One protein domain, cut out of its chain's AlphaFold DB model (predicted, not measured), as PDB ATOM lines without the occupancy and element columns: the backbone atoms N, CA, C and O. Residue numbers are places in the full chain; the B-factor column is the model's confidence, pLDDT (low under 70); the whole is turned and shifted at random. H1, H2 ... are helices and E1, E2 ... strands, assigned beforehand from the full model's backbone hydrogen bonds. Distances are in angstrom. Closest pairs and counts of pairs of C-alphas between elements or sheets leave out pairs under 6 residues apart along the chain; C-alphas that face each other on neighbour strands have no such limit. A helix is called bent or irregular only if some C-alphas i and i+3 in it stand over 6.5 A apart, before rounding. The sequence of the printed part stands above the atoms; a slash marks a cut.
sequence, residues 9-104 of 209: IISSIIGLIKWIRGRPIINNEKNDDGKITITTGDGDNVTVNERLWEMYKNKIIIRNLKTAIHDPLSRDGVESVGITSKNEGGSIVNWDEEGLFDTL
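Overview. This is residues 9 to 104 of the 209 residues of an uncharacterized protein of Candidatus Kentron sp. TUN (UniProt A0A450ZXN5). A three-stranded sheet, E1 E2 E3, stands at one end of an elongated body and the two-stranded hairpin E4 E5 toward the other, with the short helix H1 between them. H2 and then the longer H3 lead from the one sheet to the other, and H4 packs beside H3. The printed part has 96 residues, with named elements in the order H1 E1 E2 E3 H2 H3 E4 E5 H4, both sheets antiparallel, and a mixed class. It is compact, with a radius of gyration of the C-alphas of 14.0 A and spans of 47 by 31 by 22 A.

Along the chain. E1 is residues 25 to 30 (14.3 A), E2 36 to 40 and E3 45 to 48. H1, residues 13 to 20, begins at C-alpha (44.413, 141.200, 20.356). H2 is residues 50 to 57 and H3 59 to 73 (21.0 A). E4 is residues 80 to 85 (16.8 A) and E5 88 to 94 (19.3 A). H4, residues 95 to 101, ends at C-alpha (41.296, 151.246, 21.762); it is irregular, C-alphas 96 and 99 being 7.1 A apart.

Arrangement. E1 E2 E3 form a meander, each strand the antiparallel neighbour of the one before; N 29 and O 37 are 2.9 A apart, N 38 and O 46 2.8 A. H1 and H2 are on the same face, at heights over the sheet of 10.3 A and 10.5 A. They touch, closest at C-alphas Ile 13 and Leu 52, 6.4 A. The closest C-alphas of H1 and E5 are Ile 14 and Ser 91, 6.5 A. In the hairpin E4 and E5, N 83 and O 91 are 2.8 A apart. H3 and H4 touch at a shallow tilt of 11 degrees, opposite ways, closest at C-alphas Lys 66 and Phe 101, 5.7 A. Every O i to N i+4 pair is within hydrogen-bond range in H1 and H2, 10 of 11 in H3 and 0 of 3 in H4, where 3 of 4 O i to N i+3 pairs are.

Size, cuts and confidence. The C-alphas farthest apart, Asp 32 and Asp 76, are 48.1 A apart. The printed part has no cut and no long link. Residues 85 to 89 and 102 to 104 have pLDDT under 70.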
ATOM      1  N   ILE A   9      55.727 138.071  15.145       76.62
ATOM      2  CA  ILE A   9      54.507 137.284  15.357       76.62
ATOM      3  C   ILE A   9      53.812 137.809  16.610       76.62
ATOM      4  O   ILE A   9      54.400 137.813  17.691       76.62
ATOM      5  N   ILE A  10      52.550 138.217  16.473       82.69
ATOM      6  CA  ILE A  10      51.705 138.657  17.589       82.69
ATOM      7  C   ILE A  10      50.546 137.675  17.760       82.69
ATOM      8  O   ILE A  10      49.868 137.318  16.796       82.69
ATOM      9  N   SER A  11      50.310 137.239  18.999       83.69
ATOM     10  CA  SER A  11      49.276 136.254  19.340       83.69
ATOM     11  C   SER A  11      48.089 136.824  20.124       83.69
ATOM     12  O   SER A  11      47.063 136.153  20.213       83.69
ATOM     13  N   SER A  12      48.178 138.052  20.652       88.75
ATOM     14  CA  SER A  12      47.103 138.677  21.434       88.75
ATOM     15  C   SER A  12      46.461 139.864  20.713       88.75
ATOM     16  O   SER A  12      47.120 140.615  19.995       88.75
ATOM     17  N   ILE A  13      45.157 140.067  20.937       89.12
ATOM     18  CA  ILE A  13      44.413 141.200  20.356       89.12
ATOM     19  C   ILE A  13      44.899 142.542  20.899       89.12
ATOM     20  O   ILE A  13      45.025 143.497  20.143       89.12
ATOM     21  N   ILE A  14      45.269 142.590  22.179       89.62
ATOM     22  CA  ILE A  14      45.867 143.774  22.802       89.62
ATOM     23  C   ILE A  14      47.219 144.076  22.158       89.62
ATOM     24  O   ILE A  14      47.479 145.219  21.804       89.62
ATOM     25  N   GLY A  15      48.054 143.053  21.955       90.00
ATOM     26  CA  GLY A  15      49.335 143.193  21.270       90.00
ATOM     27  C   GLY A  15      49.165 143.705  19.844       90.00
ATOM     28  O   GLY A  15      49.910 144.584  19.426       90.00
ATOM     29  N   LEU A  16      48.152 143.223  19.117       90.69
ATOM     30  CA  LEU A  16      47.888 143.671  17.750       90.69
ATOM     31  C   LEU A  16      47.432 145.135  17.717       90.69
ATOM     32  O   LEU A  16      47.962 145.911  16.931       90.69
ATOM     33  N   ILE A  17      46.517 145.543  18.600       88.44
ATOM     34  CA  ILE A  17      46.063 146.941  18.714       88.44
ATOM     35  C   ILE A  17      47.237 147.860  19.072       88.44
ATOM     36  O   ILE A  17      47.442 148.891  18.431       88.44
ATOM     37  N   LYS A  18      48.055 147.444  20.046       87.56
ATOM     38  CA  LYS A  18      49.280 148.140  20.453       87.56
ATOM     39  C   LYS A  18      50.365 148.155  19.398       87.56
ATOM     40  O   LYS A  18      51.239 149.005  19.488       87.56
ATOM     41  N   TRP A  19      50.384 147.210  18.469       89.31
ATOM     42  CA  TRP A  19      51.302 147.252  17.344       89.31
ATOM     43  C   TRP A  19      50.754 148.197  16.279       89.31
ATOM     44  O   TRP A  19      51.481 149.066  15.826       89.31
ATOM     45  N   ILE A  20      49.465 148.126  15.942       88.06
ATOM     46  CA  ILE A  20      48.859 149.011  14.940       88.06
ATOM     47  C   ILE A  20      48.947 150.478  15.380       88.06
ATOM     48  O   ILE A  20      49.335 151.307  14.569       88.06
ATOM     49  N   ARG A  21      48.656 150.812  16.645       82.69
ATOM     50  CA  ARG A  21      48.722 152.184  17.210       82.69
ATOM     51  C   ARG A  21      48.036 153.256  16.354       82.69
ATOM     52  O   ARG A  21      48.571 154.341  16.159       82.69
ATOM     53  N   GLY A  22      46.883 152.929  15.775       76.12
ATOM     54  CA  GLY A  22      46.165 153.836  14.873       76.12
ATOM     55  C   GLY A  22      46.833 154.064  13.507       76.12
ATOM     56  O   GLY A  22      46.309 154.838  12.709       76.12
ATOM     57  N   ARG A  23      47.951 153.388  13.194       81.56
ATOM     58  CA  ARG A  23      48.572 153.430  11.863       81.56
ATOM     59  C   ARG A  23      47.604 152.862  10.816       81.56
ATOM     60  O   ARG A  23      46.978 151.829  11.070       81.56
ATOM     61  N   PRO A  24      47.489 153.486   9.630       75.12
ATOM     62  CA  PRO A  24      46.616 152.977   8.583       75.12
ATOM     63  C   PRO A  24      47.124 151.617   8.100       75.12
ATOM     64  O   PRO A  24      48.302 151.467   7.778       75.12
ATOM     65  N   ILE A  25      46.228 150.635   8.036       85.31
ATOM     66  CA  ILE A  25      46.509 149.338   7.419       85.31
ATOM     67  C   ILE A  25      46.337 149.504   5.913       85.31
ATOM     68  O   ILE A  25      45.232 149.774   5.445       85.31
ATOM     69  N   ILE A  26      47.425 149.346   5.163       84.25
ATOM     70  CA  ILE A  26      47.426 149.499   3.701       84.25
ATOM     71  C   ILE A  26      47.316 148.158   2.978       84.25
ATOM     72  O   ILE A  26      46.891 148.124   1.827       84.25
ATOM     73  N   ASN A  27      47.667 147.058   3.651       85.88
ATOM     74  CA  ASN A  27      47.547 145.718   3.096       85.88
ATOM     75  C   ASN A  27      47.263 144.672   4.181       85.88
ATOM     76  O   ASN A  27      47.719 144.797   5.318       85.88
ATOM     77  N   ASN A  28      46.511 143.633   3.815       88.31
ATOM     78  CA  ASN A  28      46.380 142.407   4.594       88.31
ATOM     79  C   ASN A  28      46.309 141.213   3.634       88.31
ATOM     80  O   ASN A  28      45.358 141.088   2.865       88.31
ATOM     81  N   GLU A  29      47.313 140.344   3.672       91.38
ATOM     82  CA  GLU A  29      47.430 139.197   2.770       91.38
ATOM     83  C   GLU A  29      47.389 137.891   3.550       91.38
ATOM     84  O   GLU A  29      48.023 137.754   4.597       91.38
ATOM     85  N   LYS A  30      46.633 136.916   3.034       92.56
ATOM     86  CA  LYS A  30      46.641 135.555   3.564       92.56
ATOM     87  C   LYS A  30      47.810 134.793   2.949       92.56
ATOM     88  O   LYS A  30      47.868 134.632   1.735       92.56
ATOM     89  N   ASN A  31      48.713 134.324   3.799       89.19
ATOM     90  CA  ASN A  31      49.873 133.530   3.421       89.19
ATOM     91  C   ASN A  31      49.477 132.069   3.140       89.19
ATOM     92  O   ASN A  31      48.431 131.594   3.596       89.19
ATOM     93  N   ASP A  32      50.378 131.317   2.502       86.56
ATOM     94  CA  ASP A  32      50.213 129.879   2.232       86.56
ATOM     95  C   ASP A  32      50.025 129.036   3.508       86.56
ATOM     96  O   ASP A  32      49.379 127.990   3.483       86.56
ATOM     97  N   ASP A  33      50.552 129.500   4.648       86.50
ATOM     98  CA  ASP A  33      50.395 128.856   5.960       86.50
ATOM     99  C   ASP A  33      49.065 129.204   6.665       86.50
ATOM    100  O   ASP A  33      48.838 128.810   7.811       86.50
ATOM    101  N   GLY A  34      48.180 129.945   5.991       86.25
ATOM    102  CA  GLY A  34      46.867 130.350   6.488       86.25
ATOM    103  C   GLY A  34      46.883 131.536   7.457       86.25
ATOM    104  O   GLY A  34      45.817 131.939   7.928       86.25
ATOM    105  N   LYS A  35      48.052 132.111   7.765       92.31
ATOM    106  CA  LYS A  35      48.165 133.332   8.575       92.31
ATOM    107  C   LYS A  35      47.931 134.581   7.734       92.31
ATOM    108  O   LYS A  35      47.981 134.538   6.511       92.31
ATOM    109  N   ILE A  36      47.684 135.697   8.408       92.88
ATOM    110  CA  ILE A  36      47.488 137.004   7.789       92.88
ATOM    111  C   ILE A  36      48.721 137.865   8.061       92.88
ATOM    112  O   ILE A  36      49.091 138.063   9.220       92.88
ATOM    113  N   THR A  37      49.344 138.379   7.006       93.94
ATOM    114  CA  THR A  37      50.379 139.412   7.086       93.94
ATOM    115  C   THR A  37      49.727 140.773   6.896       93.94
ATOM    116  O   THR A  37      49.054 141.001   5.895       93.94
ATOM    117  N   ILE A  38      49.902 141.664   7.865       91.38
ATOM    118  CA  ILE A  38      49.349 143.019   7.876       91.38
ATOM    119  C   ILE A  38      50.494 143.997   7.632       91.38
ATOM    120  O   ILE A  38      51.506 143.923   8.330       91.38
ATOM    121  N   THR A  39      50.298 144.928   6.699       87.75
ATOM    122  CA  THR A  39      51.247 146.007   6.392       87.75
ATOM    123  C   THR A  39      50.641 147.358   6.753       87.75
ATOM    124  O   THR A  39      49.522 147.680   6.331       87.75
ATOM    125  N   THR A  40      51.375 148.168   7.514       86.38
ATOM    126  CA  THR A  40      50.990 149.541   7.874       86.38
ATOM    127  C   THR A  40      51.550 150.570   6.890       86.38
ATOM    128  O   THR A  40      52.435 150.276   6.089       86.38
ATOM    129  N   GLY A  41      51.013 151.794   6.911       73.69
ATOM    130  CA  GLY A  41      51.391 152.869   5.981       73.69
ATOM    131  C   GLY A  41      52.860 153.313   6.033       73.69
ATOM    132  O   GLY A  41      53.337 153.922   5.083       73.69
ATOM    133  N   ASP A  42      53.575 152.996   7.110       80.50
ATOM    134  CA  ASP A  42      55.019 153.199   7.281       80.50
ATOM    135  C   ASP A  42      55.871 152.019   6.765       80.50
ATOM    136  O   ASP A  42      57.098 152.095   6.784       80.50
ATOM    137  N   GLY A  43      55.242 150.956   6.250       81.88
ATOM    138  CA  GLY A  43      55.907 149.794   5.652       81.88
ATOM    139  C   GLY A  43      56.232 148.660   6.628       81.88
ATOM    140  O   GLY A  43      56.785 147.642   6.205       81.88
ATOM    141  N   ASP A  44      55.874 148.803   7.906       87.06
ATOM    142  CA  ASP A  44      56.036 147.749   8.906       87.06
ATOM    143  C   ASP A  44      55.083 146.577   8.645       87.06
ATOM    144  O   ASP A  44      53.946 146.751   8.201       87.06
ATOM    145  N   ASN A  45      55.544 145.364   8.969       90.75
ATOM    146  CA  ASN A  45      54.783 144.131   8.779       90.75
ATOM    147  C   ASN A  45      54.647 143.335  10.079       90.75
ATOM    148  O   ASN A  45      55.610 143.178  10.833       90.75
ATOM    149  N   VAL A  46      53.464 142.762  10.296       92.62
ATOM    150  CA  VAL A  46      53.212 141.784  11.361       92.62
ATOM    151  C   VAL A  46      52.443 140.597  10.810       92.62
ATOM    152  O   VAL A  46      51.545 140.754   9.985       92.62
ATOM    153  N   THR A  47      52.760 139.402  11.300       92.56
ATOM    154  CA  THR A  47      51.996 138.197  10.977       92.56
ATOM    155  C   THR A  47      51.166 137.762  12.180       92.56
ATOM    156  O   THR A  47      51.675 137.594  13.291       92.56
ATOM    157  N   VAL A  48      49.875 137.543  11.946       93.31
ATOM    158  CA  VAL A  48      48.896 137.089  12.939       93.31
ATOM    159  C   VAL A  48      48.131 135.878  12.420       93.31
ATOM    160  O   VAL A  48      48.031 135.654  11.217       93.31
ATOM    161  N   ASN A  49      47.565 135.069  13.314       92.44
ATOM    162  CA  ASN A  49      46.658 134.010  12.874       92.44
ATOM    163  C   ASN A  49      45.318 134.597  12.376       92.44
ATOM    164  O   ASN A  49      44.900 135.674  12.803       92.44
ATOM    165  N   GLU A  50      44.630 133.871  11.491       91.38
ATOM    166  CA  GLU A  50      43.352 134.302  10.901       91.38
ATOM    167  C   GLU A  50      42.289 134.621  11.960       91.38
ATOM    168  O   GLU A  50      41.604 135.636  11.871       91.38
ATOM    169  N   ARG A  51      42.204 133.818  13.027       91.25
ATOM    170  CA  ARG A  51      41.254 134.054  14.123       91.25
ATOM    171  C   ARG A  51      41.482 135.407  14.799       91.25
ATOM    172  O   ARG A  51      40.517 136.107  15.087       91.25
ATOM    173  N   LEU A  52      42.733 135.775  15.054       91.75
ATOM    174  CA  LEU A  52      43.106 137.047  15.660       91.75
ATOM    175  C   LEU A  52      42.737 138.222  14.744       91.75
ATOM    176  O   LEU A  52      42.218 139.229  15.222       91.75
ATOM    177  N   TRP A  53      42.931 138.064  13.433       91.50
ATOM    178  CA  TRP A  53      42.501 139.053  12.446       91.50
ATOM    179  C   TRP A  53      40.977 139.233  12.416       91.50
ATOM    180  O   TRP A  53      40.483 140.360  12.448       91.50
ATOM    181  N   GLU A  54      40.211 138.140  12.441       89.81
ATOM    182  CA  GLU A  54      38.748 138.209  12.535       89.81
ATOM    183  C   GLU A  54      38.280 138.865  13.840       89.81
ATOM    184  O   GLU A  54      37.330 139.650  13.837       89.81
ATOM    185  N   MET A  55      38.966 138.604  14.958       89.69
ATOM    186  CA  MET A  55      38.671 139.263  16.231       89.69
ATOM    187  C   MET A  55      38.928 140.772  16.172       89.69
ATOM    188  O   MET A  55      38.116 141.535  16.687       89.69
ATOM    189  N   TYR A  56      40.017 141.200  15.526       88.38
ATOM    190  CA  TYR A  56      40.337 142.616  15.344       88.38
ATOM    191  C   TYR A  56      39.272 143.353  14.516       88.38
ATOM    192  O   TYR A  56      38.858 144.452  14.877       88.38
ATOM    193  N   LYS A  57      38.765 142.724  13.447       84.44
ATOM    194  CA  LYS A  57      37.676 143.271  12.615       84.44
ATOM    195  C   LYS A  57      36.310 143.265  13.312       84.44
ATOM    196  O   LYS A  57      35.385 143.956  12.882       84.44
ATOM    197  N   ASN A  58      36.139 142.462  14.360       84.00
ATOM    198  CA  ASN A  58      34.860 142.322  15.039       84.00
ATOM    199  C   ASN A  58      34.622 143.476  16.026       84.00
ATOM    200  O   ASN A  58      35.156 143.506  17.137       84.00
ATOM    201  N   LYS A  59      33.725 144.389  15.645       78.00
ATOM    202  CA  LYS A  59      33.352 145.571  16.438       78.00
ATOM    203  C   LYS A  59      32.886 145.249  17.858       78.00
ATOM    204  O   LYS A  59      33.198 146.000  18.778       78.00
ATOM    205  N   ILE A  60      32.149 144.153  18.050       79.94
ATOM    206  CA  ILE A  60      31.627 143.759  19.368       79.94
ATOM    207  C   ILE A  60      32.785 143.325  20.272       79.94
ATOM    208  O   ILE A  60      32.847 143.733  21.429       79.94
ATOM    209  N   ILE A  61      33.733 142.550  19.736       85.25
ATOM    210  CA  ILE A  61      34.919 142.103  20.478       85.25
ATOM    211  C   ILE A  61      35.777 143.303  20.883       85.25
ATOM    212  O   ILE A  61      36.128 143.425  22.054       85.25
ATOM    213  N   ILE A  62      36.061 144.210  19.945       84.69
ATOM    214  CA  ILE A  62      36.838 145.425  20.222       84.69
ATOM    215  C   ILE A  62      36.143 146.313  21.256       84.69
ATOM    216  O   ILE A  62      36.791 146.786  22.189       84.69
ATOM    217  N   ARG A  63      34.823 146.500  21.146       79.88
ATOM    218  CA  ARG A  63      34.045 147.286  22.110       79.88
ATOM    219  C   ARG A  63      34.111 146.684  23.514       79.88
ATOM    220  O   ARG A  63      34.402 147.404  24.462       79.88
ATOM    221  N   ASN A  64      33.885 145.379  23.641       83.19
ATOM    222  CA  ASN A  64      33.932 144.697  24.934       83.19
ATOM    223  C   ASN A  64      35.336 144.745  25.551       83.19
ATOM    224  O   ASN A  64      35.470 144.957  26.754       83.19
ATOM    225  N   LEU A  65      36.378 144.586  24.728       87.00
ATOM    226  CA  LEU A  65      37.766 144.712  25.164       87.00
ATOM    227  C   LEU A  65      38.063 146.123  25.681       87.00
ATOM    228  O   LEU A  65      38.641 146.261  26.755       87.00
ATOM    229  N   LYS A  66      37.623 147.157  24.953       84.00
ATOM    230  CA  LYS A  66      37.749 148.552  25.380       84.00
ATOM    231  C   LYS A  66      37.094 148.771  26.743       84.00
ATOM    232  O   LYS A  66      37.744 149.304  27.628       84.00
ATOM    233  N   THR A  67      35.852 148.330  26.944       82.00
ATOM    234  CA  THR A  67      35.162 148.465  28.242       82.00
ATOM    235  C   THR A  67      35.912 147.750  29.367       82.00
ATOM    236  O   THR A  67      36.113 148.325  30.431       82.00
ATOM    237  N   ALA A  68      36.398 146.531  29.121       85.44
ATOM    238  CA  ALA A  68      37.153 145.764  30.113       85.44
ATOM    239  C   ALA A  68      38.479 146.429  30.531       85.44
ATOM    240  O   ALA A  68      38.966 146.175  31.631       85.44
ATOM    241  N   ILE A  69      39.057 147.261  29.661       87.81
ATOM    242  CA  ILE A  69      40.262 148.055  29.925       87.81
ATOM    243  C   ILE A  69      39.899 149.394  30.590       87.81
ATOM    244  O   ILE A  69      40.517 149.767  31.583       87.81
ATOM    245  N   HIS A  70      38.877 150.084  30.081       83.12
ATOM    246  CA  HIS A  70      38.500 151.432  30.506       83.12
ATOM    247  C   HIS A  70      37.932 151.494  31.923       83.12
ATOM    248  O   HIS A  70      38.325 152.341  32.726       83.12
ATOM    249  N   ASP A  71      37.024 150.575  32.259       82.25
ATOM    250  CA  ASP A  71      36.336 150.565  33.552       82.25
ATOM    251  C   ASP A  71      37.298 150.525  34.761       82.25
ATOM    252  O   ASP A  71      37.060 151.241  35.739       82.25
ATOM    253  N   PRO A  72      38.365 149.700  34.766       84.38
ATOM    254  CA  PRO A  72      39.373 149.746  35.822       84.38
ATOM    255  C   PRO A  72      40.323 150.951  35.732       84.38
ATOM    256  O   PRO A  72      40.612 151.515  36.783       84.38
ATOM    257  N   LEU A  73      40.774 151.372  34.541       83.81
ATOM    258  CA  LEU A  73      41.680 152.530  34.382       83.81
ATOM    259  C   LEU A  73      41.032 153.865  34.776       83.81
ATOM    260  O   LEU A  73      41.721 154.792  35.187       83.81
ATOM    261  N   SER A  74      39.705 153.954  34.707       77.56
ATOM    262  CA  SER A  74      38.948 155.142  35.122       77.56
ATOM    263  C   SER A  74      38.854 155.322  36.642       77.56
ATOM    264  O   SER A  74      38.305 156.320  37.111       77.56
ATOM    265  N   ARG A  75      39.319 154.351  37.437       81.56
ATOM    266  CA  ARG A  75      39.271 154.423  38.901       81.56
ATOM    267  C   ARG A  75      40.472 155.195  39.426       81.56
ATOM    268  O   ARG A  75      41.595 154.997  38.970       81.56
ATOM    269  N   ASP A  76      40.228 156.026  40.434       80.19
ATOM    270  CA  ASP A  76      41.298 156.783  41.074       80.19
ATOM    271  C   ASP A  76      42.383 155.845  41.635       80.19
ATOM    272  O   ASP A  76      42.081 154.823  42.257       80.19
ATOM    273  N   GLY A  77      43.646 156.175  41.358       81.19
ATOM    274  CA  GLY A  77      44.814 155.382  41.752       81.19
ATOM    275  C   GLY A  77      45.134 154.144  40.898       81.19
ATOM    276  O   GLY A  77      46.053 153.409  41.257       81.19
ATOM    277  N   VAL A  78      44.428 153.881  39.790       81.19
ATOM    278  CA  VAL A  78      44.757 152.767  38.876       81.19
ATOM    279  C   VAL A  78      45.597 153.260  37.696       81.19
ATOM    280  O   VAL A  78      45.140 154.054  36.884       81.19
ATOM    281  N   GLU A  79      46.822 152.748  37.571       83.19
ATOM    282  CA  GLU A  79      47.763 153.157  36.512       83.19
ATOM    283  C   GLU A  79      47.850 152.158  35.345       83.19
ATOM    284  O   GLU A  79      48.284 152.512  34.248       83.19
ATOM    285  N   SER A  80      47.465 150.897  35.560       87.62
ATOM    286  CA  SER A  80      47.536 149.859  34.529       87.62
ATOM    287  C   SER A  80      46.567 148.703  34.778       87.62
ATOM    288  O   SER A  80      46.105 148.466  35.896       87.62
ATOM    289  N   VAL A  81      46.276 147.960  33.710       87.62
ATOM    290  CA  VAL A  81      45.423 146.769  33.698       87.62
ATOM    291  C   VAL A  81      46.149 145.638  32.990       87.62
ATOM    292  O   VAL A  81      46.573 145.773  31.844       87.62
ATOM    293  N   GLY A  82      46.271 144.495  33.660       86.50
ATOM    294  CA  GLY A  82      46.835 143.278  33.086       86.50
ATOM    295  C   GLY A  82      45.752 142.276  32.698       86.50
ATOM    296  O   GLY A  82      44.932 141.895  33.530       86.50
ATOM    297  N   ILE A  83      45.787 141.787  31.458       82.31
ATOM    298  CA  ILE A  83      44.997 140.639  31.006       82.31
ATOM    299  C   ILE A  83      45.956 139.474  30.773       82.31
ATOM    300  O   ILE A  83      46.838 139.536  29.919       82.31
ATOM    301  N   THR A  84      45.791 138.404  31.548       77.81
ATOM    302  CA  THR A  84      46.632 137.201  31.509       77.81
ATOM    303  C   THR A  84      45.783 135.965  31.234       77.81
ATOM    304  O   THR A  84      44.672 135.828  31.748       77.81
ATOM    305  N   SER A  85      46.315 135.061  30.413       66.94
ATOM    306  CA  SER A  85      45.805 133.701  30.264       66.94
ATOM    307  C   SER A  85      46.712 132.743  31.035       66.94
ATOM    308  O   SER A  85      47.917 132.953  31.111       66.94
ATOM    309  N   LYS A  86      46.162 131.653  31.585       63.53
ATOM    310  CA  LYS A  86      46.954 130.652  32.330       63.53
ATOM    311  C   LYS A  86      48.095 130.031  31.510       63.53
ATOM    312  O   LYS A  86      49.070 129.585  32.102       63.53
ATOM    313  N   ASN A  87      47.956 129.993  30.183       57.06
ATOM    314  CA  ASN A  87      48.859 129.272  29.280       57.06
ATOM    315  C   ASN A  87      49.599 130.181  28.282       57.06
ATOM    316  O   ASN A  87      50.412 129.687  27.508       57.06
ATOM    317  N   GLU A  88      49.328 131.487  28.279       58.53
ATOM    318  CA  GLU A  88      49.953 132.460  27.379       58.53
ATOM    319  C   GLU A  88      50.297 133.719  28.181       58.53
ATOM    320  O   GLU A  88      49.545 134.108  29.075       58.53
ATOM    321  N   GLY A  89      51.445 134.341  27.892       61.66
ATOM    322  CA  GLY A  89      51.897 135.549  28.588       61.66
ATOM    323  C   GLY A  89      50.822 136.645  28.664       61.66
ATOM    324  O   GLY A  89      49.914 136.719  27.836       61.66
ATOM    325  N   GLY A  90      50.905 137.494  29.688       71.94
ATOM    326  CA  GLY A  90      49.955 138.589  29.875       71.94
ATOM    327  C   GLY A  90      50.213 139.772  28.943       71.94
ATOM    328  O   GLY A  90      51.344 140.034  28.545       71.94
ATOM    329  N   SER A  91      49.157 140.513  28.617       81.75
ATOM    330  CA  SER A  91      49.256 141.858  28.048       81.75
ATOM    331  C   SER A  91      48.901 142.873  29.131       81.75
ATOM    332  O   SER A  91      47.848 142.766  29.753       81.75
ATOM    333  N   ILE A  92      49.781 143.843  29.357       84.75
ATOM    334  CA  ILE A  92      49.527 144.983  30.246       84.75
ATOM    335  C   ILE A  92      49.117 146.159  29.373       84.75
ATOM    336  O   ILE A  92      49.720 146.356  28.321       84.75
ATOM    337  N   VAL A  93      48.101 146.906  29.789       82.38
ATOM    338  CA  VAL A  93      47.678 148.177  29.200       82.38
ATOM    339  C   VAL A  93      47.813 149.241  30.276       82.38
ATOM    340  O   VAL A  93      47.198 149.126  31.335       82.38
ATOM    341  N   ASN A  94      48.643 150.241  30.021       83.44
ATOM    342  CA  ASN A  94      48.787 151.398  30.889       83.44
ATOM    343  C   ASN A  94      47.676 152.413  30.602       83.44
ATOM    344  O   ASN A  94      47.064 152.400  29.532       83.44
ATOM    345  N   TRP A  95      47.424 153.299  31.559       75.81
ATOM    346  CA  TRP A  95      46.386 154.322  31.445       75.81
ATOM    347  C   TRP A  95      46.561 155.231  30.213       75.81
ATOM    348  O   TRP A  95      45.579 155.599  29.576       75.81
ATOM    349  N   ASP A  96      47.799 155.533  29.820       74.69
ATOM    350  CA  ASP A  96      48.130 156.384  28.670       74.69
ATOM    351  C   ASP A  96      47.912 155.689  27.311       74.69
ATOM    352  O   ASP A  96      47.787 156.346  26.276       74.69
ATOM    353  N   GLU A  97      47.813 154.359  27.303       78.56
ATOM    354  CA  GLU A  97      47.570 153.539  26.110       78.56
ATOM    355  C   GLU A  97      46.078 153.276  25.852       78.56
ATOM    356  O   GLU A  97      45.722 152.687  24.830       78.56
ATOM    357  N   GLU A  98      45.187 153.698  26.753       74.81
ATOM    358  CA  GLU A  98      43.740 153.478  26.643       74.81
ATOM    359  C   GLU A  98      43.161 154.023  25.327       74.81
ATOM    360  O   GLU A  98      42.354 153.360  24.667       74.81
ATOM    361  N   GLY A  99      43.629 155.199  24.898       71.19
ATOM    362  CA  GLY A  99      43.175 155.853  23.669       71.19
ATOM    363  C   GLY A  99      43.415 155.027  22.399       71.19
ATOM    364  O   GLY A  99      42.692 155.183  21.413       71.19
ATOM    365  N   LEU A 100      44.353 154.070  22.421       74.62
ATOM    366  CA  LEU A 100      44.600 153.168  21.290       74.62
ATOM    367  C   LEU A 100      43.372 152.312  20.950       74.62
ATOM    368  O   LEU A 100      43.198 151.907  19.801       74.62
ATOM    369  N   PHE A 101      42.498 152.062  21.925       76.00
ATOM    370  CA  PHE A 101      41.296 151.246  21.762       76.00
ATOM    371  C   PHE A 101      40.083 152.063  21.278       76.00
ATOM    372  O   PHE A 101      39.090 151.475  20.841       76.00
ATOM    373  N   ASP A 102      40.159 153.400  21.302       66.62
ATOM    374  CA  ASP A 102      39.111 154.310  20.811       66.62
ATOM    375  C   ASP A 102      39.067 154.372  19.280       66.62
ATOM    376  O   ASP A 102      37.994 154.408  18.676       66.62
ATOM    377  N   THR A 103      40.244 154.352  18.653       56.94
ATOM    378  CA  THR A 103      40.447 154.646  17.223       56.94
ATOM    379  C   THR A 103      39.915 153.575  16.272       56.94
ATOM    380  O   THR A 103      39.756 153.822  15.078       56.94
ATOM    381  N   LEU A 104      39.614 152.381  16.781       58.38
ATOM    382  CA  LEU A 104      39.369 151.213  15.942       58.38
ATOM    383  C   LEU A 104      37.989 151.233  15.282       58.38
ATOM    384  O   LEU A 104      37.852 150.774  14.153       58.38
TER     385      LEU A 104